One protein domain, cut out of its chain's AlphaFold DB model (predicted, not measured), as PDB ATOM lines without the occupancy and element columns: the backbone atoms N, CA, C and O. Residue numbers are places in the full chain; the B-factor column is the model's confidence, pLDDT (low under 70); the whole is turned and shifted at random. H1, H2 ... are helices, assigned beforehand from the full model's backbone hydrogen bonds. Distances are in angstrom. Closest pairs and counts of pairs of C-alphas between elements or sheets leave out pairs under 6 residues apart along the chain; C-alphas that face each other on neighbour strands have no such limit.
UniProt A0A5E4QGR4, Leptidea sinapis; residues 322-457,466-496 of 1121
ATOM      1  N   HIS A 322     -24.490 -18.664 -21.852       83.19
ATOM      2  CA  HIS A 322     -24.317 -17.234 -21.633       83.19
ATOM      3  C   HIS A 322     -25.125 -16.701 -20.444       83.19
ATOM      4  O   HIS A 322     -25.523 -15.536 -20.442       83.19
ATOM      5  N   PHE A 323     -25.415 -17.536 -19.444       86.31
ATOM      6  CA  PHE A 323     -26.219 -17.132 -18.288       86.31
ATOM      7  C   PHE A 323     -25.611 -15.958 -17.500       86.31
ATOM      8  O   PHE A 323     -26.341 -15.123 -16.969       86.31
ATOM      9  N   TRP A 324     -24.283 -15.808 -17.540       89.81
ATOM     10  CA  TRP A 324     -23.571 -14.658 -16.980       89.81
ATOM     11  C   TRP A 324     -24.035 -13.299 -17.529       89.81
ATOM     12  O   TRP A 324     -23.857 -12.282 -16.871       89.81
ATOM     13  N   LEU A 325     -24.634 -13.247 -18.723       86.19
ATOM     14  CA  LEU A 325     -25.192 -12.007 -19.269       86.19
ATOM     15  C   LEU A 325     -26.418 -11.523 -18.501       86.19
ATOM     16  O   LEU A 325     -26.736 -10.339 -18.556       86.19
ATOM     17  N   ASN A 326     -27.127 -12.431 -17.839       88.50
ATOM     18  CA  ASN A 326     -28.207 -12.056 -16.947       88.50
ATOM     19  C   ASN A 326     -27.582 -11.677 -15.603       88.50
ATOM     20  O   ASN A 326     -27.608 -10.510 -15.231       88.50
ATOM     21  N   GLU A 327     -26.930 -12.633 -14.940       91.44
ATOM     22  CA  GLU A 327     -26.464 -12.469 -13.558       91.44
ATOM     23  C   GLU A 327     -25.331 -11.456 -13.400       91.44
ATOM     24  O   GLU A 327     -25.372 -10.601 -12.522       91.44
ATOM     25  N   GLY A 328     -24.339 -11.478 -14.285       92.81
ATOM     26  CA  GLY A 328     -23.214 -10.551 -14.237       92.81
ATOM     27  C   GLY A 328     -23.639  -9.102 -14.459       92.81
ATOM     28  O   GLY A 328     -23.179  -8.216 -13.738       92.81
ATOM     29  N   PHE A 329     -24.539  -8.849 -15.419       91.25
ATOM     30  CA  PHE A 329     -25.102  -7.509 -15.626       91.25
ATOM     31  C   PHE A 329     -25.991  -7.082 -14.461       91.25
ATOM     32  O   PHE A 329     -25.921  -5.920 -14.062       91.25
ATOM     33  N   THR A 330     -26.782  -7.998 -13.897       93.62
ATOM     34  CA  THR A 330     -27.598  -7.718 -12.715       93.62
ATOM     35  C   THR A 330     -26.723  -7.288 -11.541       93.62
ATOM     36  O   THR A 330     -26.911  -6.177 -11.056       93.62
ATOM     37  N   VAL A 331     -25.696  -8.062 -11.169       94.56
ATOM     38  CA  VAL A 331     -24.775  -7.712 -10.068       94.56
ATOM     39  C   VAL A 331     -24.007  -6.415 -10.366       94.56
ATOM     40  O   VAL A 331     -23.805  -5.573  -9.492       94.56
ATOM     41  N   PHE A 332     -23.584  -6.200 -11.619       93.06
ATOM     42  CA  PHE A 332     -22.935  -4.947 -12.033       93.06
ATOM     43  C   PHE A 332     -23.838  -3.722 -11.808       93.06
ATOM     44  O   PHE A 332     -23.389  -2.706 -11.272       93.06
ATOM     45  N   LEU A 333     -25.113  -3.808 -12.191       92.50
ATOM     46  CA  LEU A 333     -26.068  -2.715 -12.030       92.50
ATOM     47  C   LEU A 333     -26.580  -2.586 -10.591       92.50
ATOM     48  O   LEU A 333     -26.812  -1.470 -10.137       92.50
ATOM     49  N   GLU A 334     -26.709  -3.689  -9.859       93.38
ATOM     50  CA  GLU A 334     -27.094  -3.722  -8.446       93.38
ATOM     51  C   GLU A 334     -26.126  -2.872  -7.623       93.38
ATOM     52  O   GLU A 334     -26.542  -1.959  -6.908       93.38
ATOM     53  N   ARG A 335     -24.820  -3.088  -7.816       92.12
ATOM     54  CA  ARG A 335     -23.765  -2.302  -7.165       92.12
ATOM     55  C   ARG A 335     -23.858  -0.816  -7.511       92.12
ATOM     56  O   ARG A 335     -23.593   0.030  -6.655       92.12
ATOM     57  N   LYS A 336     -24.271  -0.472  -8.737       90.75
ATOM     58  CA  LYS A 336     -24.526   0.923  -9.133       90.75
ATOM     59  C   LYS A 336     -25.771   1.506  -8.478       90.75
ATOM     60  O   LYS A 336     -25.721   2.649  -8.031       90.75
ATOM     61  N   VAL A 337     -26.863   0.747  -8.387       91.50
ATOM     62  CA  VAL A 337     -28.065   1.176  -7.664       91.50
ATOM     63  C   VAL A 337     -27.723   1.406  -6.199       91.50
ATOM     64  O   VAL A 337     -27.978   2.500  -5.701       91.50
ATOM     65  N   GLY A 338     -27.069   0.450  -5.536       89.19
ATOM     66  CA  GLY A 338     -26.613   0.590  -4.152       89.19
ATOM     67  C   GLY A 338     -25.752   1.840  -3.944       89.19
ATOM     68  O   GLY A 338     -26.012   2.626  -3.035       89.19
ATOM     69  N   ALA A 339     -24.796   2.088  -4.844       88.19
ATOM     70  CA  ALA A 339     -23.981   3.301  -4.833       88.19
ATOM     71  C   ALA A 339     -24.805   4.583  -5.041       88.19
ATOM     72  O   ALA A 339     -24.589   5.571  -4.346       88.19
ATOM     73  N   SER A 340     -25.783   4.580  -5.950       87.50
ATOM     74  CA  SER A 340     -26.620   5.754  -6.236       87.50
ATOM     75  C   SER A 340     -27.497   6.196  -5.055       87.50
ATOM     76  O   SER A 340     -27.949   7.340  -5.011       87.50
ATOM     77  N   LEU A 341     -27.727   5.301  -4.088       86.56
ATOM     78  CA  LEU A 341     -28.472   5.589  -2.863       86.56
ATOM     79  C   LEU A 341     -27.623   6.312  -1.802       86.56
ATOM     80  O   LEU A 341     -28.177   6.781  -0.804       86.56
ATOM     81  N   ILE A 342     -26.307   6.420  -2.009       85.69
ATOM     82  CA  ILE A 342     -25.369   7.130  -1.137       85.69
ATOM     83  C   ILE A 342     -25.231   8.570  -1.641       85.69
ATOM     84  O   ILE A 342     -24.949   8.823  -2.810       85.69
ATOM     85  N   SER A 343     -25.455   9.543  -0.753       82.88
ATOM     86  CA  SER A 343     -25.475  10.963  -1.126       82.88
ATOM     87  C   SER A 343     -24.096  11.534  -1.457       82.88
ATOM     88  O   SER A 343     -23.999  12.468  -2.256       82.88
ATOM     89  N   ASP A 344     -23.046  11.015  -0.821       86.19
ATOM     90  CA  ASP A 344     -21.669  11.410  -1.095       86.19
ATOM     91  C   ASP A 344     -21.121  10.610  -2.285       86.19
ATOM     92  O   ASP A 344     -21.184   9.382  -2.309       86.19
ATOM     93  N   LYS A 345     -20.609  11.309  -3.302       76.81
ATOM     94  CA  LYS A 345     -20.177  10.681  -4.559       76.81
ATOM     95  C   LYS A 345     -18.925   9.824  -4.399       76.81
ATOM     96  O   LYS A 345     -18.784   8.840  -5.124       76.81
ATOM     97  N   ASP A 346     -18.035  10.188  -3.484       73.94
ATOM     98  CA  ASP A 346     -16.800   9.445  -3.261       73.94
ATOM     99  C   ASP A 346     -17.089   8.203  -2.412       73.94
ATOM    100  O   ASP A 346     -16.593   7.121  -2.719       73.94
ATOM    101  N   GLU A 347     -17.956   8.313  -1.401       73.00
ATOM    102  CA  GLU A 347     -18.453   7.151  -0.650       73.00
ATOM    103  C   GLU A 347     -19.283   6.205  -1.530       73.00
ATOM    104  O   GLU A 347     -19.156   4.988  -1.402       73.00
ATOM    105  N   ALA A 348     -20.077   6.735  -2.465       78.00
ATOM    106  CA  ALA A 348     -20.817   5.938  -3.441       78.00
ATOM    107  C   ALA A 348     -19.880   5.086  -4.310       78.00
ATOM    108  O   ALA A 348     -20.099   3.883  -4.472       78.00
ATOM    109  N   ARG A 349     -18.803   5.689  -4.832       79.75
ATOM    110  CA  ARG A 349     -17.778   4.978  -5.613       79.75
ATOM    111  C   ARG A 349     -17.084   3.907  -4.778       79.75
ATOM    112  O   ARG A 349     -17.076   2.748  -5.181       79.75
ATOM    113  N   LYS A 350     -16.615   4.266  -3.578       77.19
ATOM    114  CA  LYS A 350     -15.973   3.327  -2.645       77.19
ATOM    115  C   LYS A 350     -16.880   2.160  -2.277       77.19
ATOM    116  O   LYS A 350     -16.418   1.031  -2.229       77.19
ATOM    117  N   SER A 351     -18.169   2.409  -2.055       81.44
ATOM    118  CA  SER A 351     -19.143   1.352  -1.778       81.44
ATOM    119  C   SER A 351     -19.284   0.389  -2.960       81.44
ATOM    120  O   SER A 351     -19.262  -0.827  -2.777       81.44
ATOM    121  N   ARG A 352     -19.366   0.902  -4.196       85.56
ATOM    122  CA  ARG A 352     -19.411   0.065  -5.409       85.56
ATOM    123  C   ARG A 352     -18.156  -0.802  -5.548       85.56
ATOM    124  O   ARG A 352     -18.262  -1.995  -5.843       85.56
ATOM    125  N   ASP A 353     -16.987  -0.204  -5.346       81.12
ATOM    126  CA  ASP A 353     -15.702  -0.887  -5.497       81.12
ATOM    127  C   ASP A 353     -15.498  -1.914  -4.368       81.12
ATOM    128  O   ASP A 353     -15.155  -3.064  -4.638       81.12
ATOM    129  N   PHE A 354     -15.865  -1.573  -3.127       78.31
ATOM    130  CA  PHE A 354     -15.883  -2.493  -1.986       78.31
ATOM    131  C   PHE A 354     -16.750  -3.730  -2.252       78.31
ATOM    132  O   PHE A 354     -16.294  -4.857  -2.065       78.31
ATOM    133  N   ASN A 355     -17.976  -3.544  -2.751       81.38
ATOM    134  CA  ASN A 355     -18.856  -4.666  -3.084       81.38
ATOM    135  C   ASN A 355     -18.307  -5.514  -4.246       81.38
ATOM    136  O   ASN A 355     -18.524  -6.722  -4.273       81.38
ATOM    137  N   SER A 356     -17.553  -4.911  -5.174       83.81
ATOM    138  CA  SER A 356     -16.869  -5.640  -6.254       83.81
ATOM    139  C   SER A 356     -15.712  -6.498  -5.731       83.81
ATOM    140  O   SER A 356     -15.527  -7.629  -6.183       83.81
ATOM    141  N   LEU A 357     -14.965  -5.999  -4.741       77.31
ATOM    142  CA  LEU A 357     -13.903  -6.748  -4.066       77.31
ATOM    143  C   LEU A 357     -14.454  -7.889  -3.206       77.31
ATOM    144  O   LEU A 357     -13.894  -8.986  -3.224       77.31
ATOM    145  N   LEU A 358     -15.569  -7.667  -2.506       77.81
ATOM    146  CA  LEU A 358     -16.261  -8.727  -1.767       77.81
ATOM    147  C   LEU A 358     -16.710  -9.847  -2.718       77.81
ATOM    148  O   LEU A 358     -16.454 -11.023  -2.466       77.81
ATOM    149  N   GLY A 359     -17.270  -9.477  -3.870       77.75
ATOM    150  CA  GLY A 359     -17.624 -10.421  -4.926       77.75
ATOM    151  C   GLY A 359     -16.443 -11.231  -5.469       77.75
ATOM    152  O   GLY A 359     -16.547 -12.439  -5.687       77.75
ATOM    153  N   LEU A 360     -15.273 -10.600  -5.626       82.38
ATOM    154  CA  LEU A 360     -14.036 -11.296  -5.996       82.38
ATOM    155  C   LEU A 360     -13.606 -12.320  -4.932       82.38
ATOM    156  O   LEU A 360     -13.119 -13.399  -5.286       82.38
ATOM    157  N   GLN A 361     -13.791 -12.017  -3.646       75.44
ATOM    158  CA  GLN A 361     -13.511 -12.958  -2.562       75.44
ATOM    159  C   GLN A 361     -14.437 -14.182  -2.638       75.44
ATOM    160  O   GLN A 361     -13.954 -15.314  -2.659       75.44
ATOM    161  N   GLU A 362     -15.746 -13.975  -2.773       80.06
ATOM    162  CA  GLU A 362     -16.725 -15.066  -2.883       80.06
ATOM    163  C   GLU A 362     -16.504 -15.932  -4.135       80.06
ATOM    164  O   GLU A 362     -16.638 -17.164  -4.107       80.06
ATOM    165  N   LEU A 363     -16.108 -15.301  -5.245       87.00
ATOM    166  CA  LEU A 363     -15.688 -15.996  -6.459       87.00
ATOM    167  C   LEU A 363     -14.447 -16.860  -6.209       87.00
ATOM    168  O   LEU A 363     -14.394 -18.005  -6.663       87.00
ATOM    169  N   THR A 364     -13.466 -16.326  -5.477       77.50
ATOM    170  CA  THR A 364     -12.237 -17.045  -5.121       77.50
ATOM    171  C   THR A 364     -12.558 -18.286  -4.301       77.50
ATOM    172  O   THR A 364     -12.088 -19.372  -4.635       77.50
ATOM    173  N   GLU A 365     -13.398 -18.156  -3.277       75.50
ATOM    174  CA  GLU A 365     -13.842 -19.279  -2.450       75.50
ATOM    175  C   GLU A 365     -14.586 -20.330  -3.288       75.50
ATOM    176  O   GLU A 365     -14.287 -21.522  -3.207       75.50
ATOM    177  N   THR A 366     -15.491 -19.899  -4.171       81.81
ATOM    178  CA  THR A 366     -16.243 -20.804  -5.058       81.81
ATOM    179  C   THR A 366     -15.320 -21.593  -5.991       81.81
ATOM    180  O   THR A 366     -15.479 -22.807  -6.155       81.81
ATOM    181  N   ILE A 367     -14.333 -20.932  -6.600       83.62
ATOM    182  CA  ILE A 367     -13.414 -21.574  -7.547       83.62
ATOM    183  C   ILE A 367     -12.386 -22.446  -6.821       83.62
ATOM    184  O   ILE A 367     -12.129 -23.564  -7.264       83.62
ATOM    185  N   MET A 368     -11.792 -21.971  -5.727       73.19
ATOM    186  CA  MET A 368     -10.685 -22.670  -5.064       73.19
ATOM    187  C   MET A 368     -11.157 -23.794  -4.144       73.19
ATOM    188  O   MET A 368     -10.518 -24.846  -4.109       73.19
ATOM    189  N   SER A 369     -12.271 -23.602  -3.438       70.00
ATOM    190  CA  SER A 369     -12.736 -24.543  -2.414       70.00
ATOM    191  C   SER A 369     -13.788 -25.530  -2.927       70.00
ATOM    192  O   SER A 369     -13.843 -26.649  -2.421       70.00
ATOM    193  N   ASN A 370     -14.595 -25.161  -3.937       76.06
ATOM    194  CA  ASN A 370     -15.729 -25.988  -4.385       76.06
ATOM    195  C   ASN A 370     -15.525 -26.618  -5.772       76.06
ATOM    196  O   ASN A 370     -15.653 -27.832  -5.919       76.06
ATOM    197  N   LEU A 371     -15.237 -25.811  -6.800       79.50
ATOM    198  CA  LEU A 371     -15.209 -26.291  -8.193       79.50
ATOM    199  C   LEU A 371     -13.828 -26.779  -8.654       79.50
ATOM    200  O   LEU A 371     -13.751 -27.728  -9.436       79.50
ATOM    201  N   GLY A 372     -12.756 -26.138  -8.184       77.62
ATOM    202  CA  GLY A 372     -11.381 -26.310  -8.653       77.62
ATOM    203  C   GLY A 372     -11.032 -25.395  -9.846       77.62
ATOM    204  O   GLY A 372     -11.858 -25.188 -10.736       77.62
ATOM    205  N   PRO A 373      -9.787 -24.885  -9.942       75.88
ATOM    206  CA  PRO A 373      -9.395 -23.846 -10.910       75.88
ATOM    207  C   PRO A 373      -9.338 -24.309 -12.374       75.88
ATOM    208  O   PRO A 373      -9.187 -23.488 -13.272       75.88
ATOM    209  N   THR A 374      -9.419 -25.615 -12.633       84.81
ATOM    210  CA  THR A 374      -9.395 -26.195 -13.987       84.81
ATOM    211  C   THR A 374     -10.758 -26.717 -14.431       84.81
ATOM    212  O   THR A 374     -10.847 -27.370 -15.468       84.81
ATOM    213  N   ASN A 375     -11.802 -26.524 -13.626       86.50
ATOM    214  CA  ASN A 375     -13.133 -27.027 -13.934       86.50
ATOM    215  C   ASN A 375     -13.768 -26.174 -15.050       86.50
ATOM    216  O   ASN A 375     -13.841 -24.959 -14.876       86.50
ATOM    217  N   PRO A 376     -14.245 -26.759 -16.165       86.94
ATOM    218  CA  PRO A 376     -14.862 -26.004 -17.261       86.94
ATOM    219  C   PRO A 376     -16.044 -25.128 -16.828       86.94
ATOM    220  O   PRO A 376     -16.264 -24.071 -17.399       86.94
ATOM    221  N   LEU A 377     -16.751 -25.488 -15.750       88.12
ATOM    222  CA  LEU A 377     -17.838 -24.673 -15.183       88.12
ATOM    223  C   LEU A 377     -17.360 -23.360 -14.533       88.12
ATOM    224  O   LEU A 377     -18.173 -22.563 -14.076       88.12
ATOM    225  N   THR A 378     -16.045 -23.135 -14.473       91.44
ATOM    226  CA  THR A 378     -15.443 -21.859 -14.055       91.44
ATOM    227  C   THR A 378     -15.137 -20.927 -15.233       91.44
ATOM    228  O   THR A 378     -14.687 -19.797 -15.024       91.44
ATOM    229  N   GLU A 379     -15.371 -21.368 -16.471       91.56
ATOM    230  CA  GLU A 379     -15.429 -20.492 -17.645       91.56
ATOM    231  C   GLU A 379     -16.644 -19.566 -17.533       91.56
ATOM    232  O   GLU A 379     -17.654 -19.918 -16.925       91.56
ATOM    233  N   LEU A 380     -16.545 -18.356 -18.089       89.00
ATOM    234  CA  LEU A 380     -17.681 -17.437 -18.081       89.00
ATOM    235  C   LEU A 380     -18.731 -17.860 -19.122       89.00
ATOM    236  O   LEU A 380     -19.920 -17.641 -18.912       89.00
ATOM    237  N   VAL A 381     -18.291 -18.500 -20.214       88.12
ATOM    238  CA  VAL A 381     -19.133 -19.143 -21.231       88.12
ATOM    239  C   VAL A 381     -18.761 -20.630 -21.326       88.12
ATOM    240  O   VAL A 381     -18.004 -21.004 -22.217       88.12
ATOM    241  N   PRO A 382     -19.232 -21.482 -20.397       86.88
ATOM    242  CA  PRO A 382     -18.891 -22.900 -20.405       86.88
ATOM    243  C   PRO A 382     -19.586 -23.647 -21.552       86.88
ATOM    244  O   PRO A 382     -20.725 -23.339 -21.898       86.88
ATOM    245  N   ASP A 383     -18.946 -24.695 -22.078       82.88
ATOM    246  CA  ASP A 383     -19.594 -25.669 -22.968       82.88
ATOM    247  C   ASP A 383     -20.549 -26.564 -22.160       82.88
ATOM    248  O   ASP A 383     -20.124 -27.385 -21.337       82.88
ATOM    249  N   LEU A 384     -21.854 -26.419 -22.397       78.00
ATOM    250  CA  LEU A 384     -22.881 -27.215 -21.718       78.00
ATOM    251  C   LEU A 384     -23.337 -28.423 -22.546       78.00
ATOM    252  O   LEU A 384     -24.345 -29.064 -22.229       78.00
ATOM    253  N   THR A 385     -22.595 -28.798 -23.589       74.12
ATOM    254  CA  THR A 385     -22.887 -29.985 -24.395       74.12
ATOM    255  C   THR A 385     -22.798 -31.253 -23.535       74.12
ATOM    256  O   THR A 385     -21.719 -31.745 -23.211       74.12
ATOM    257  N   ASN A 386     -23.956 -31.849 -23.233       70.62
ATOM    258  CA  ASN A 386     -24.149 -32.993 -22.318       70.62
ATOM    259  C   ASN A 386     -24.068 -32.677 -20.812       70.62
ATOM    260  O   ASN A 386     -24.043 -33.614 -20.013       70.62
ATOM    261  N   THR A 387     -24.096 -31.403 -20.425       75.69
ATOM    262  CA  THR A 387     -24.160 -30.958 -19.025       75.69
ATOM    263  C   THR A 387     -25.553 -30.404 -18.727       75.69
ATOM    264  O   THR A 387     -26.177 -29.789 -19.595       75.69
ATOM    265  N   HIS A 388     -26.090 -30.642 -17.526       81.31
ATOM    266  CA  HIS A 388     -27.382 -30.060 -17.170       81.31
ATOM    267  C   HIS A 388     -27.191 -28.567 -16.848       81.31
ATOM    268  O   HIS A 388     -26.264 -28.240 -16.111       81.31
ATOM    269  N   PRO A 389     -28.036 -27.644 -17.351       81.44
ATOM    270  CA  PRO A 389     -27.863 -26.215 -17.088       81.44
ATOM    271  C   PRO A 389     -27.800 -25.846 -15.600       81.44
ATOM    272  O   PRO A 389     -27.073 -24.920 -15.260       81.44
ATOM    273  N   ASP A 390     -28.477 -26.588 -14.717       82.19
ATOM    274  CA  ASP A 390     -28.397 -26.403 -13.253       82.19
ATOM    275  C   ASP A 390     -26.953 -26.469 -12.726       82.19
ATOM    276  O   ASP A 390     -26.614 -25.743 -11.798       82.19
ATOM    277  N   ASP A 391     -26.079 -27.276 -13.338       79.06
ATOM    278  CA  ASP A 391     -24.684 -27.422 -12.898       79.06
ATOM    279  C   ASP A 391     -23.861 -26.137 -13.141       79.06
ATOM    280  O   ASP A 391     -22.810 -25.944 -12.533       79.06
ATOM    281  N   SER A 392     -24.346 -25.235 -14.007       76.06
ATOM    282  CA  SER A 392     -23.735 -23.920 -14.263       76.06
ATOM    283  C   SER A 392     -24.116 -22.846 -13.232       76.06
ATOM    284  O   SER A 392     -23.481 -21.790 -13.187       76.06
ATOM    285  N   PHE A 393     -25.105 -23.111 -12.366       77.62
ATOM    286  CA  PHE A 393     -25.547 -22.179 -11.326       77.62
ATOM    287  C   PHE A 393     -24.559 -22.217 -10.156       77.62
ATOM    288  O   PHE A 393     -24.656 -23.024  -9.233       77.62
ATOM    289  N   SER A 394     -23.572 -21.330 -10.212       85.25
ATOM    290  CA  SER A 394     -22.572 -21.103  -9.165       85.25
ATOM    291  C   SER A 394     -22.322 -19.604  -9.017       85.25
ATOM    292  O   SER A 394     -22.906 -18.813  -9.748       85.25
ATOM    293  N   ARG A 395     -21.403 -19.184  -8.138       88.88
ATOM    294  CA  ARG A 395     -21.017 -17.767  -8.024       88.88
ATOM    295  C   ARG A 395     -20.276 -17.228  -9.261       88.88
ATOM    296  O   ARG A 395     -20.121 -16.021  -9.400       88.88
ATOM    297  N   VAL A 396     -19.849 -18.099 -10.184       91.50
ATOM    298  CA  VAL A 396     -19.083 -17.731 -11.389       91.50
ATOM    299  C   VAL A 396     -19.854 -16.780 -12.325       91.50
ATOM    300  O   VAL A 396     -19.353 -15.677 -12.542       91.50
ATOM    301  N   PRO A 397     -21.047 -17.117 -12.860       90.75
ATOM    302  CA  PRO A 397     -21.792 -16.221 -13.753       90.75
ATOM    303  C   PRO A 397     -22.181 -14.876 -13.116       90.75
ATOM    304  O   PRO A 397     -22.290 -13.889 -13.840       90.75
ATOM    305  N   TYR A 398     -22.327 -14.826 -11.789       93.88
ATOM    306  CA  TYR A 398     -22.603 -13.610 -11.017       93.88
ATOM    307  C   TYR A 398     -21.345 -12.740 -10.934       93.88
ATOM    308  O   TYR A 398     -21.271 -11.652 -11.504       93.88
ATOM    309  N   GLU A 399     -20.307 -13.250 -10.273       93.88
ATOM    310  CA  GLU A 399     -19.173 -12.430  -9.859       93.88
ATOM    311  C   GLU A 399     -18.118 -12.278 -10.945       93.88
ATOM    312  O   GLU A 399     -17.673 -11.165 -11.225       93.88
ATOM    313  N   LYS A 400     -17.764 -13.363 -11.645       92.88
ATOM    314  CA  LYS A 400     -16.826 -13.280 -12.777       92.88
ATOM    315  C   LYS A 400     -17.434 -12.453 -13.915       92.88
ATOM    316  O   LYS A 400     -16.711 -11.702 -14.568       92.88
ATOM    317  N   GLY A 401     -18.753 -12.548 -14.109       92.50
ATOM    318  CA  GLY A 401     -19.506 -11.731 -15.062       92.50
ATOM    319  C   GLY A 401     -19.527 -10.249 -14.691       92.50
ATOM    320  O   GLY A 401     -19.187  -9.410 -15.523       92.50
ATOM    321  N   SER A 402     -19.853  -9.918 -13.439       93.94
ATOM    322  CA  SER A 402     -19.856  -8.529 -12.956       93.94
ATOM    323  C   SER A 402     -18.470  -7.883 -13.025       93.94
ATOM    324  O   SER A 402     -18.332  -6.762 -13.511       93.94
ATOM    325  N   LEU A 403     -17.422  -8.612 -12.625       91.38
ATOM    326  CA  LEU A 403     -16.033  -8.148 -12.712       91.38
ATOM    327  C   LEU A 403     -15.593  -7.920 -14.163       91.38
ATOM    328  O   LEU A 403     -14.897  -6.945 -14.447       91.38
ATOM    329  N   PHE A 404     -16.028  -8.773 -15.096       91.62
ATOM    330  CA  PHE A 404     -15.766  -8.562 -16.517       91.62
ATOM    331  C   PHE A 404     -16.439  -7.288 -17.039       91.62
ATOM    332  O   PHE A 404     -15.836  -6.532 -17.799       91.62
ATOM    333  N   LEU A 405     -17.671  -7.013 -16.608       90.81
ATOM    334  CA  LEU A 405     -18.385  -5.793 -16.981       90.81
ATOM    335  C   LEU A 405     -17.778  -4.547 -16.344       90.81
ATOM    336  O   LEU A 405     -17.686  -3.528 -17.019       90.81
ATOM    337  N   ARG A 406     -17.290  -4.627 -15.102       88.06
ATOM    338  CA  ARG A 406     -16.513  -3.552 -14.471       88.06
ATOM    339  C   ARG A 406     -15.232  -3.262 -15.258       88.06
ATOM    340  O   ARG A 406     -14.956  -2.113 -15.582       88.06
ATOM    341  N   TYR A 407     -14.511  -4.305 -15.668       87.88
ATOM    342  CA  TYR A 407     -13.338  -4.177 -16.532       87.88
ATOM    343  C   TYR A 407     -13.669  -3.543 -17.896       87.88
ATOM    344  O   TYR A 407     -12.947  -2.667 -18.379       87.88
ATOM    345  N   LEU A 408     -14.769  -3.962 -18.529       87.44
ATOM    346  CA  LEU A 408     -15.235  -3.373 -19.784       87.44
ATOM    347  C   LEU A 408     -15.675  -1.916 -19.603       87.44
ATOM    348  O   LEU A 408     -15.391  -1.090 -20.465       87.44
ATOM    349  N   GLU A 409     -16.336  -1.589 -18.494       88.25
ATOM    350  CA  GLU A 409     -16.716  -0.224 -18.130       88.25
ATOM    351  C   GLU A 409     -15.485   0.684 -18.047       88.25
ATOM    352  O   GLU A 409     -15.486   1.766 -18.642       88.25
ATOM    353  N   ASP A 410     -14.434   0.232 -17.365       84.06
ATOM    354  CA  ASP A 410     -13.173   0.967 -17.257       84.06
ATOM    355  C   ASP A 410     -12.514   1.137 -18.625       84.06
ATOM    356  O   ASP A 410     -12.113   2.239 -19.005       84.06
ATOM    357  N   THR A 411     -12.485   0.061 -19.411       84.12
ATOM    358  CA  THR A 411     -11.907   0.048 -20.760       84.12
ATOM    359  C   THR A 411     -12.631   1.016 -21.704       84.12
ATOM    360  O   THR A 411     -12.002   1.669 -22.533       84.12
ATOM    361  N   LEU A 412     -13.951   1.156 -21.566       84.50
ATOM    362  CA  LEU A 412     -14.784   2.038 -22.391       84.50
ATOM    363  C   LEU A 412     -14.831   3.495 -21.895       84.50
ATOM    364  O   LEU A 412     -15.493   4.318 -22.534       84.50
ATOM    365  N   GLY A 413     -14.143   3.821 -20.793       79.56
ATOM    366  CA  GLY A 413     -14.073   5.172 -20.225       79.56
ATOM    367  C   GLY A 413     -15.279   5.572 -19.366       79.56
ATOM    368  O   GLY A 413     -15.558   6.759 -19.228       79.56
ATOM    369  N   GLY A 414     -16.014   4.598 -18.815       76.44
ATOM    370  CA  GLY A 414     -17.208   4.813 -17.988       76.44
ATOM    371  C   GLY A 414     -16.996   4.690 -16.476       76.44
ATOM    372  O   GLY A 414     -17.946   4.900 -15.726       76.44
ATOM    373  N   ALA A 415     -15.785   4.345 -16.030       67.00
ATOM    374  CA  ALA A 415     -15.455   3.970 -14.649       67.00
ATOM    375  C   ALA A 415     -16.029   4.908 -13.578       67.00
ATOM    376  O   ALA A 415     -16.623   4.479 -12.587       67.00
ATOM    377  N   ASP A 416     -15.860   6.206 -13.815       69.25
ATOM    378  CA  ASP A 416     -16.208   7.293 -12.908       69.25
ATOM    379  C   ASP A 416     -17.700   7.647 -12.907       69.25
ATOM    380  O   ASP A 416     -18.162   8.417 -12.054       69.25
ATOM    381  N   ASP A 417     -18.461   7.112 -13.859       73.69
ATOM    382  CA  ASP A 417     -19.855   7.456 -14.062       73.69
ATOM    383  C   ASP A 417     -20.793   6.400 -13.468       73.69
ATOM    384  O   ASP A 417     -21.054   5.329 -14.031       73.69
ATOM    385  N   LEU A 418     -21.324   6.736 -12.294       75.69
ATOM    386  CA  LEU A 418     -22.343   5.945 -11.610       75.69
ATOM    387  C   LEU A 418     -23.739   6.105 -12.237       75.69
ATOM    388  O   LEU A 418     -24.653   5.401 -11.827       75.69
ATOM    389  N   GLY A 419     -23.915   7.022 -13.192       74.50
ATOM    390  CA  GLY A 419     -25.189   7.365 -13.813       74.50
ATOM    391  C   GLY A 419     -25.466   6.668 -15.151       74.50
ATOM    392  O   GLY A 419     -24.824   5.690 -15.538       74.50
ATOM    393  N   VAL A 420     -26.470   7.202 -15.855       74.69
ATOM    394  CA  VAL A 420     -26.971   6.707 -17.155       74.69
ATOM    395  C   VAL A 420     -25.981   6.934 -18.295       74.69
ATOM    396  O   VAL A 420     -25.927   6.136 -19.222       74.69
ATOM    397  N   GLU A 421     -25.188   8.002 -18.210       78.31
ATOM    398  CA  GLU A 421     -24.226   8.424 -19.242       78.31
ATOM    399  C   GLU A 421     -23.044   7.443 -19.385       78.31
ATOM    400  O   GLU A 421     -22.292   7.472 -20.363       78.31
ATOM    401  N   ASN A 422     -22.922   6.497 -18.452       85.19
ATOM    402  CA  ASN A 422     -22.008   5.379 -18.557       85.19
ATOM    403  C   ASN A 422     -22.292   4.504 -19.803       85.19
ATOM    404  O   ASN A 422     -23.428   4.062 -19.984       85.19
ATOM    405  N   PRO A 423     -21.277   4.129 -20.607       84.12
ATOM    406  CA  PRO A 423     -21.475   3.380 -21.850       84.12
ATOM    407  C   PRO A 423     -22.198   2.035 -21.698       84.12
ATOM    408  O   PRO A 423     -23.013   1.683 -22.552       84.12
ATOM    409  N   LEU A 424     -21.923   1.278 -20.629       85.81
ATOM    410  CA  LEU A 424     -22.567  -0.018 -20.391       85.81
ATOM    411  C   LEU A 424     -23.960   0.137 -19.770       85.81
ATOM    412  O   LEU A 424     -24.861  -0.623 -20.119       85.81
ATOM    413  N   THR A 425     -24.181   1.147 -18.925       85.56
ATOM    414  CA  THR A 425     -25.538   1.489 -18.464       85.56
ATOM    415  C   THR A 425     -26.409   1.927 -19.647       85.56
ATOM    416  O   THR A 425     -27.512   1.417 -19.845       85.56
ATOM    417  N   GLN A 426     -25.891   2.809 -20.505       83.88
ATOM    418  CA  GLN A 426     -26.582   3.305 -21.691       83.88
ATOM    419  C   GLN A 426     -26.877   2.188 -22.698       83.88
ATOM    420  O   GLN A 426     -27.917   2.209 -23.365       83.88
ATOM    421  N   LEU A 427     -25.990   1.194 -22.794       83.31
ATOM    422  CA  LEU A 427     -26.220  -0.023 -23.563       83.31
ATOM    423  C   LEU A 427     -27.462  -0.772 -23.058       83.31
ATOM    424  O   LEU A 427     -28.350  -1.078 -23.856       83.31
ATOM    425  N   VAL A 428     -27.560  -1.011 -21.747       81.81
ATOM    426  CA  VAL A 428     -28.715  -1.683 -21.125       81.81
ATOM    427  C   VAL A 428     -30.002  -0.888 -21.348       81.81
ATOM    428  O   VAL A 428     -31.010  -1.472 -21.749       81.81
ATOM    429  N   VAL A 429     -29.967   0.439 -21.185       82.81
ATOM    430  CA  VAL A 429     -31.106   1.332 -21.475       82.81
ATOM    431  C   VAL A 429     -31.567   1.177 -22.927       82.81
ATOM    432  O   VAL A 429     -32.755   1.010 -23.201       82.81
ATOM    433  N   ASN A 430     -30.634   1.192 -23.879       78.94
ATOM    434  CA  ASN A 430     -30.957   1.090 -25.302       78.94
ATOM    435  C   ASN A 430     -31.520  -0.279 -25.685       78.94
ATOM    436  O   ASN A 430     -32.436  -0.357 -26.503       78.94
ATOM    437  N   LEU A 431     -31.005  -1.344 -25.075       73.56
ATOM    438  CA  LEU A 431     -31.485  -2.706 -25.297       73.56
ATOM    439  C   LEU A 431     -32.843  -2.960 -24.635       73.56
ATOM    440  O   LEU A 431     -33.650  -3.719 -25.164       73.56
ATOM    441  N   SER A 432     -33.134  -2.269 -23.534       72.62
ATOM    442  CA  SER A 432     -34.419  -2.357 -22.833       72.62
ATOM    443  C   SER A 432     -35.535  -1.538 -23.500       72.62
ATOM    444  O   SER A 432     -36.711  -1.803 -23.267       72.62
ATOM    445  N   ASN A 433     -35.189  -0.577 -24.367       68.50
ATOM    446  CA  ASN A 433     -36.129   0.316 -25.066       68.50
ATOM    447  C   ASN A 433     -36.688  -0.249 -26.396       68.50
ATOM    448  O   ASN A 433     -37.243   0.495 -27.209       68.50
ATOM    449  N   VAL A 434     -36.548  -1.553 -26.656       58.78
ATOM    450  CA  VAL A 434     -37.033  -2.193 -27.894       58.78
ATOM    451  C   VAL A 434     -38.561  -2.376 -27.867       58.78
ATOM    452  O   VAL A 434     -39.135  -2.791 -26.863       58.78
ATOM    453  N   HIS A 435     -39.241  -2.076 -28.982       53.62
ATOM    454  CA  HIS A 435     -40.706  -2.126 -29.072       53.62
ATOM    455  C   HIS A 435     -41.248  -3.567 -28.904       53.62
ATOM    456  O   HIS A 435     -40.691  -4.492 -29.499       53.62
ATOM    457  N   PRO A 436     -42.375  -3.796 -28.196       51.94
ATOM    458  CA  PRO A 436     -42.932  -5.140 -27.965       51.94
ATOM    459  C   PRO A 436     -43.209  -5.964 -29.235       51.94
ATOM    460  O   PRO A 436     -43.110  -7.188 -29.215       51.94
ATOM    461  N   ASP A 437     -43.523  -5.309 -30.356       50.38
ATOM    462  CA  ASP A 437     -43.737  -5.982 -31.650       50.38
ATOM    463  C   ASP A 437     -42.439  -6.539 -32.273       50.38
ATOM    464  O   ASP A 437     -42.486  -7.511 -33.031       50.38
ATOM    465  N   ASP A 438     -41.274  -5.972 -31.934       50.34
ATOM    466  CA  ASP A 438     -39.970  -6.444 -32.416       50.34
ATOM    467  C   ASP A 438     -39.542  -7.757 -31.734       50.34
ATOM    468  O   ASP A 438     -38.839  -8.563 -32.352       50.34
ATOM    469  N   ALA A 439     -40.047  -8.037 -30.525       50.22
ATOM    470  CA  ALA A 439     -39.850  -9.304 -29.810       50.22
ATOM    471  C   ALA A 439     -40.501 -10.512 -30.516       50.22
ATOM    472  O   ALA A 439     -40.192 -11.661 -30.206       50.22
ATOM    473  N   PHE A 440     -41.393 -10.258 -31.480       48.53
ATOM    474  CA  PHE A 440     -42.125 -11.269 -32.246       48.53
ATOM    475  C   PHE A 440     -41.779 -11.285 -33.742       48.53
ATOM    476  O   PHE A 440     -42.488 -11.933 -34.528       48.53
ATOM    477  N   SER A 441     -40.753 -10.545 -34.170       43.88
ATOM    478  CA  SER A 441     -40.353 -10.477 -35.580       43.88
ATOM    479  C   SER A 441     -39.891 -11.844 -36.122       43.88
ATOM    480  O   SER A 441     -39.531 -12.749 -35.372       43.88
ATOM    481  N   THR A 442     -39.987 -12.035 -37.446       38.53
ATOM    482  CA  THR A 442     -39.760 -13.316 -38.161       38.53
ATOM    483  C   THR A 442     -38.329 -13.839 -38.096       38.53
ATOM    484  O   THR A 442     -38.072 -14.957 -38.534       38.53
ATOM    485  N   VAL A 443     -37.426 -13.060 -37.510       42.97
ATOM    486  CA  VAL A 443     -36.116 -13.495 -37.051       42.97
ATOM    487  C   VAL A 443     -36.124 -13.288 -35.528       42.97
ATOM    488  O   VAL A 443     -35.725 -12.234 -35.038       42.97
ATOM    489  N   PRO A 444     -36.612 -14.273 -34.746       38.66
ATOM    490  CA  PRO A 444     -36.614 -14.232 -33.270       38.66
ATOM    491  C   PRO A 444     -35.211 -13.979 -32.684       38.66
ATOM    492  O   PRO A 444     -35.042 -13.600 -31.530       38.66
ATOM    493  N   TYR A 445     -34.219 -14.182 -33.544       43.22
ATOM    494  CA  TYR A 445     -32.793 -14.018 -33.398       43.22
ATOM    495  C   TYR A 445     -32.268 -12.652 -33.863       43.22
ATOM    496  O   TYR A 445     -31.107 -12.609 -34.193       43.22
ATOM    497  N   GLU A 446     -33.031 -11.557 -33.963       40.72
ATOM    498  CA  GLU A 446     -32.436 -10.264 -34.395       40.72
ATOM    499  C   GLU A 446     -32.705  -9.054 -33.488       40.72
ATOM    500  O   GLU A 446     -32.066  -8.013 -33.635       40.72
ATOM    501  N   LYS A 447     -33.670  -9.117 -32.559       40.62
ATOM    502  CA  LYS A 447     -34.086  -7.884 -31.853       40.62
ATOM    503  C   LYS A 447     -34.429  -7.991 -30.365       40.62
ATOM    504  O   LYS A 447     -34.384  -6.964 -29.702       40.62
ATOM    505  N   GLY A 448     -34.784  -9.167 -29.834       38.53
ATOM    506  CA  GLY A 448     -35.378  -9.294 -28.484       38.53
ATOM    507  C   GLY A 448     -34.522  -9.961 -27.396       38.53
ATOM    508  O   GLY A 448     -34.938  -9.995 -26.237       38.53
ATOM    509  N   SER A 449     -33.359 -10.509 -27.744       48.12
ATOM    510  CA  SER A 449     -32.296 -10.916 -26.805       48.12
ATOM    511  C   SER A 449     -31.186  -9.861 -26.871       48.12
ATOM    512  O   SER A 449     -31.113  -9.159 -27.879       48.12
ATOM    513  N   LEU A 450     -30.314  -9.734 -25.858       43.53
ATOM    514  CA  LEU A 450     -29.223  -8.724 -25.810       43.53
ATOM    515  C   LEU A 450     -28.317  -8.760 -27.070       43.53
ATOM    516  O   LEU A 450     -27.472  -7.887 -27.223       43.53
ATOM    517  N   PHE A 451     -28.459  -9.758 -27.964       47.19
ATOM    518  CA  PHE A 451     -27.350 -10.264 -28.761       47.19
ATOM    519  C   PHE A 451     -27.384 -10.318 -30.272       47.19
ATOM    520  O   PHE A 451     -26.433 -10.870 -30.816       47.19
ATOM    521  N   LEU A 452     -28.371  -9.800 -30.999       41.38
ATOM    522  CA  LEU A 452     -28.346 -10.056 -32.446       41.38
ATOM    523  C   LEU A 452     -28.700  -8.867 -33.336       41.38
ATOM    524  O   LEU A 452     -29.548  -8.953 -34.210       41.38
ATOM    525  N   ARG A 453     -27.919  -7.789 -33.231       37.19
ATOM    526  CA  ARG A 453     -27.557  -7.053 -34.449       37.19
ATOM    527  C   ARG A 453     -26.174  -7.501 -34.907       37.19
ATOM    528  O   ARG A 453     -25.255  -7.562 -34.102       37.19
ATOM    529  N   VAL A 454     -26.079  -7.723 -36.218       33.81
ATOM    530  CA  VAL A 454     -24.936  -8.180 -37.027       33.81
ATOM    531  C   VAL A 454     -24.779  -9.683 -37.099       33.81
ATOM    532  O   VAL A 454     -24.034 -10.277 -36.337       33.81
ATOM    533  N   LEU A 455     -25.426 -10.270 -38.103       34.16
ATOM    534  CA  LEU A 455     -24.789 -11.225 -39.008       34.16
ATOM    535  C   LEU A 455     -25.620 -11.281 -40.303       34.16
ATOM    536  O   LEU A 455     -26.218 -12.295 -40.642       34.16
ATOM    537  N   GLU A 456     -25.636 -10.170 -41.045       31.36
ATOM    538  CA  GLU A 456     -25.768 -10.252 -42.501       31.36
ATOM    539  C   GLU A 456     -24.382  -9.996 -43.119       31.36
ATOM    540  O   GLU A 456     -23.747  -8.964 -42.908       31.36
ATOM    541  N   ASP A 457     -23.925 -10.995 -43.875       31.28
ATOM    542  CA  ASP A 457     -22.988 -10.909 -45.002       31.28
ATOM    543  C   ASP A 457     -21.466 -10.823 -44.837       31.28
ATOM    544  O   ASP A 457     -20.767 -10.802 -45.852       31.28
ATOM    545  N   GLN A 466     -20.317 -14.001 -29.828       62.72
ATOM    546  CA  GLN A 466     -21.408 -13.097 -30.223       62.72
ATOM    547  C   GLN A 466     -21.466 -11.811 -29.380       62.72
ATOM    548  O   GLN A 466     -21.756 -10.752 -29.935       62.72
ATOM    549  N   PHE A 467     -21.112 -11.856 -28.083       73.38
ATOM    550  CA  PHE A 467     -21.068 -10.644 -27.250       73.38
ATOM    551  C   PHE A 467     -20.028  -9.637 -27.693       73.38
ATOM    552  O   PHE A 467     -20.339  -8.462 -27.897       73.38
ATOM    553  N   LYS A 468     -18.813 -10.128 -27.913       79.25
ATOM    554  CA  LYS A 468     -17.729  -9.351 -28.491       79.25
ATOM    555  C   LYS A 468     -18.196  -8.676 -29.779       79.25
ATOM    556  O   LYS A 468     -18.142  -7.456 -29.889       79.25
ATOM    557  N   SER A 469     -18.703  -9.468 -30.724       73.62
ATOM    558  CA  SER A 469     -19.112  -8.995 -32.052       73.62
ATOM    559  C   SER A 469     -20.173  -7.892 -31.982       73.62
ATOM    560  O   SER A 469     -20.069  -6.880 -32.674       73.62
ATOM    561  N   PHE A 470     -21.152  -8.048 -31.094       74.94
ATOM    562  CA  PHE A 470     -22.178  -7.042 -30.850       74.94
ATOM    563  C   PHE A 470     -21.613  -5.735 -30.272       74.94
ATOM    564  O   PHE A 470     -21.985  -4.671 -30.761       74.94
ATOM    565  N   LEU A 471     -20.709  -5.780 -29.282       80.44
ATOM    566  CA  LEU A 471     -20.102  -4.551 -28.750       80.44
ATOM    567  C   LEU A 471     -19.302  -3.805 -29.825       80.44
ATOM    568  O   LEU A 471     -19.387  -2.582 -29.903       80.44
ATOM    569  N   PHE A 472     -18.570  -4.530 -30.679       82.12
ATOM    570  CA  PHE A 472     -17.836  -3.929 -31.797       82.12
ATOM    571  C   PHE A 472     -18.758  -3.209 -32.783       82.12
ATOM    572  O   PHE A 472     -18.426  -2.112 -33.223       82.12
ATOM    573  N   GLU A 473     -19.920  -3.782 -33.110       78.12
ATOM    574  CA  GLU A 473     -20.910  -3.076 -33.924       78.12
ATOM    575  C   GLU A 473     -21.515  -1.887 -33.176       78.12
ATOM    576  O   GLU A 473     -21.642  -0.801 -33.738       78.12
ATOM    577  N   TYR A 474     -21.929  -2.089 -31.924       80.56
ATOM    578  CA  TYR A 474     -22.632  -1.073 -31.148       80.56
ATOM    579  C   TYR A 474     -21.788   0.197 -30.996       80.56
ATOM    580  O   TYR A 474     -22.295   1.308 -31.141       80.56
ATOM    581  N   PHE A 475     -20.484   0.025 -30.779       83.56
ATOM    582  CA  PHE A 475     -19.531   1.115 -30.628       83.56
ATOM    583  C   PHE A 475     -18.793   1.488 -31.924       83.56
ATOM    584  O   PHE A 475     -17.881   2.311 -31.863       83.56
ATOM    585  N   LYS A 476     -19.191   0.965 -33.097       83.00
ATOM    586  CA  LYS A 476     -18.475   1.173 -34.376       83.00
ATOM    587  C   LYS A 476     -18.295   2.640 -34.773       83.00
ATOM    588  O   LYS A 476     -17.322   2.990 -35.438       83.00
ATOM    589  N   ASP A 477     -19.240   3.492 -34.374       84.31
ATOM    590  CA  ASP A 477     -19.231   4.926 -34.676       84.31
ATOM    591  C   ASP A 477     -18.354   5.722 -33.681       84.31
ATOM    592  O   ASP A 477     -18.095   6.909 -33.883       84.31
ATOM    593  N   SER A 478     -17.845   5.064 -32.633       87.38
ATOM    594  CA  SER A 478     -16.914   5.597 -31.639       87.38
ATOM    595  C   SER A 478     -15.533   4.966 -31.822       87.38
ATOM    596  O   SER A 478     -15.275   3.830 -31.412       87.38
ATOM    597  N   ALA A 479     -14.620   5.711 -32.449       82.62
ATOM    598  CA  ALA A 479     -13.268   5.232 -32.733       82.62
ATOM    599  C   ALA A 479     -12.494   4.852 -31.456       82.62
ATOM    600  O   ALA A 479     -11.764   3.860 -31.461       82.62
ATOM    601  N   ASP A 480     -12.685   5.601 -30.367       83.69
ATOM    602  CA  ASP A 480     -12.002   5.364 -29.092       83.69
ATOM    603  C   ASP A 480     -12.512   4.090 -28.407       83.69
ATOM    604  O   ASP A 480     -11.710   3.250 -28.003       83.69
ATOM    605  N   GLN A 481     -13.832   3.880 -28.361       86.25
ATOM    606  CA  GLN A 481     -14.424   2.674 -27.771       86.25
ATOM    607  C   GLN A 481     -14.166   1.434 -28.632       86.25
ATOM    608  O   GLN A 481     -13.804   0.385 -28.106       86.25
ATOM    609  N   THR A 482     -14.251   1.553 -29.961       85.12
ATOM    610  CA  THR A 482     -13.883   0.465 -30.883       85.12
ATOM    611  C   THR A 482     -12.418   0.065 -30.712       85.12
ATOM    612  O   THR A 482     -12.086  -1.121 -30.711       85.12
ATOM    613  N   LYS A 483     -11.514   1.040 -30.553       85.50
ATOM    614  CA  LYS A 483     -10.104   0.764 -30.269       85.50
ATOM    615  C   LYS A 483      -9.947   0.064 -28.918       85.50
ATOM    616  O   LYS A 483      -9.286  -0.964 -28.875       85.50
ATOM    617  N   ALA A 484     -10.599   0.558 -27.870       85.06
ATOM    618  CA  ALA A 484     -10.517  -0.026 -26.535       85.06
ATOM    619  C   ALA A 484     -11.005  -1.488 -26.493       85.06
ATOM    620  O   ALA A 484     -10.365  -2.340 -25.885       85.06
ATOM    621  N   LEU A 485     -12.073  -1.825 -27.225       83.25
ATOM    622  CA  LEU A 485     -12.564  -3.207 -27.337       83.25
ATOM    623  C   LEU A 485     -11.576  -4.166 -28.021       83.25
ATOM    624  O   LEU A 485     -11.634  -5.374 -27.772       83.25
ATOM    625  N   ASN A 486     -10.679  -3.660 -28.882       83.44
ATOM    626  CA  ASN A 486      -9.615  -4.473 -29.489       83.44
ATOM    627  C   ASN A 486      -8.537  -4.876 -28.478       83.44
ATOM    628  O   ASN A 486      -7.893  -5.903 -28.683       83.44
ATOM    629  N   ASP A 487      -8.367  -4.104 -27.404       82.00
ATOM    630  CA  ASP A 487      -7.344  -4.334 -26.380       82.00
ATOM    631  C   ASP A 487      -7.816  -5.312 -25.278       82.00
ATOM    632  O   ASP A 487      -7.028  -5.728 -24.429       82.00
ATOM    633  N   VAL A 488      -9.089  -5.727 -25.309       82.44
ATOM    634  CA  VAL A 488      -9.678  -6.688 -24.362       82.44
ATOM    635  C   VAL A 488      -9.231  -8.121 -24.675       82.44
ATOM    636  O   VAL A 488      -9.406  -8.618 -25.791       82.44
ATOM    637  N   ASP A 489      -8.741  -8.842 -23.661       83.81
ATOM    638  CA  ASP A 489      -8.442 -10.279 -23.754       83.81
ATOM    639  C   ASP A 489      -9.713 -11.138 -23.613       83.81
ATOM    640  O   ASP A 489      -9.981 -11.776 -22.592       83.81
ATOM    641  N   TRP A 490     -10.519 -11.126 -24.674       83.81
ATOM    642  CA  TRP A 490     -11.799 -11.833 -24.756       83.81
ATOM    643  C   TRP A 490     -11.689 -13.330 -24.462       83.81
ATOM    644  O   TRP A 490     -12.529 -13.879 -23.757       83.81
ATOM    645  N   ALA A 491     -10.652 -13.992 -24.978       83.00
ATOM    646  CA  ALA A 491     -10.507 -15.438 -24.837       83.00
ATOM    647  C   ALA A 491     -10.258 -15.831 -23.376       83.00
ATOM    648  O   ALA A 491     -10.852 -16.790 -22.885       83.00
ATOM    649  N   THR A 492      -9.419 -15.069 -22.670       81.81
ATOM    650  CA  THR A 492      -9.128 -15.339 -21.261       81.81
ATOM    651  C   THR A 492     -10.326 -15.057 -20.360       81.81
ATOM    652  O   THR A 492     -10.594 -15.833 -19.446       81.81
ATOM    653  N   TRP A 493     -11.067 -13.978 -20.613       86.81
ATOM    654  CA  TRP A 493     -12.259 -13.663 -19.825       86.81
ATOM    655  C   TRP A 493     -13.398 -14.660 -20.046       86.81
ATOM    656  O   TRP A 493     -14.006 -15.109 -19.074       86.81
ATOM    657  N   LEU A 494     -13.675 -15.013 -21.306       86.38
ATOM    658  CA  LEU A 494     -14.851 -15.808 -21.656       86.38
ATOM    659  C   LEU A 494     -14.629 -17.317 -21.488       86.38
ATOM    660  O   LEU A 494     -15.471 -17.982 -20.888       86.38
ATOM    661  N   HIS A 495     -13.486 -17.837 -21.947       86.12
ATOM    662  CA  HIS A 495     -13.290 -19.278 -22.187       86.12
ATOM    663  C   HIS A 495     -12.165 -19.914 -21.375       86.12
ATOM    664  O   HIS A 495     -11.871 -21.094 -21.545       86.12
ATOM    665  N   LYS A 496     -11.473 -19.159 -20.514       86.44
ATOM    666  CA  LYS A 496     -10.436 -19.739 -19.654       86.44
ATOM    667  C   LYS A 496     -11.023 -20.144 -18.295       86.44
ATOM    668  O   LYS A 496     -11.546 -19.271 -17.585       86.44
TER     669      LYS A 496
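What this domain is: This is residues 322 to 457 and 466 to 496 of the 1121 residues of a protein of Leptidea sinapis (UniProt A0A5E4QGR4). Three long helices make the core: H1 and H2 fold back as a hairpin that opens like a V, and H4 packs on both, crossing H1. Short helices H5 to H8 gather loosely on the side of H4 away from H2. The 167 printed residues hold eight named helices, H1 to H8 along the chain, and no named strand: all helix. The whole is compact, radius of gyration of the C-alphas 16.8 A, spans 48 by 45 by 32 A.

How they stand to each other: H1, residues 324 to 340, touches H2, residues 345 to 371, with residues 335 to 340 alone; the closest C-alphas, Ala 339 and Ala 348, are 4.3 A apart. This hairpin runs opposite ways at a shallow tilt of 33 degrees, only just short of steep. H3, residues 389 to 392, meets the hub H4, residues 395 to 411, only through their link. H4 touches H1 at a steep tilt of 65 degrees, closest C-alphas Gly 328 and Gly 401, 4.0 A. H5, residues 423 to 432, only just touches H4, with 3 pairs of C-alphas within 8 A, the closest Glu 409 and Leu 424, 6.3 A. H6, residues 466 to 474, and H7, residues 479 to 486, form a hairpin, closest C-alphas Phe 472 and Thr 482, 6.0 A, and only just touch, with 3 pairs within 8 A. H8, residues 490 to 495, is close to H4 but not clearly touching: C-alphas Phe 404 and Trp 493, 7.0 A. Every O i to N i+4 pair is within hydrogen-bond range in H5 to H8, but 12 of 13 in H1 and H4 and 22 of 23 in H2; H3 is too short.

Where its parts are: H1 begins at C-alpha 324 (-23.571, -14.658, -16.980); H2 is 37.5 A long, H4 23.7 A. H8 ends at C-alpha 495 (-13.290, -19.278, -22.187).

The domain as a whole: Residues 458 to 465 are not printed, a gap of 15.0 A between C-alphas 457 and 466. Links H2 to H3 and H4 to H5 are long. pLDDT is under 70 at residues 415 to 416, 433 to 457 and 466.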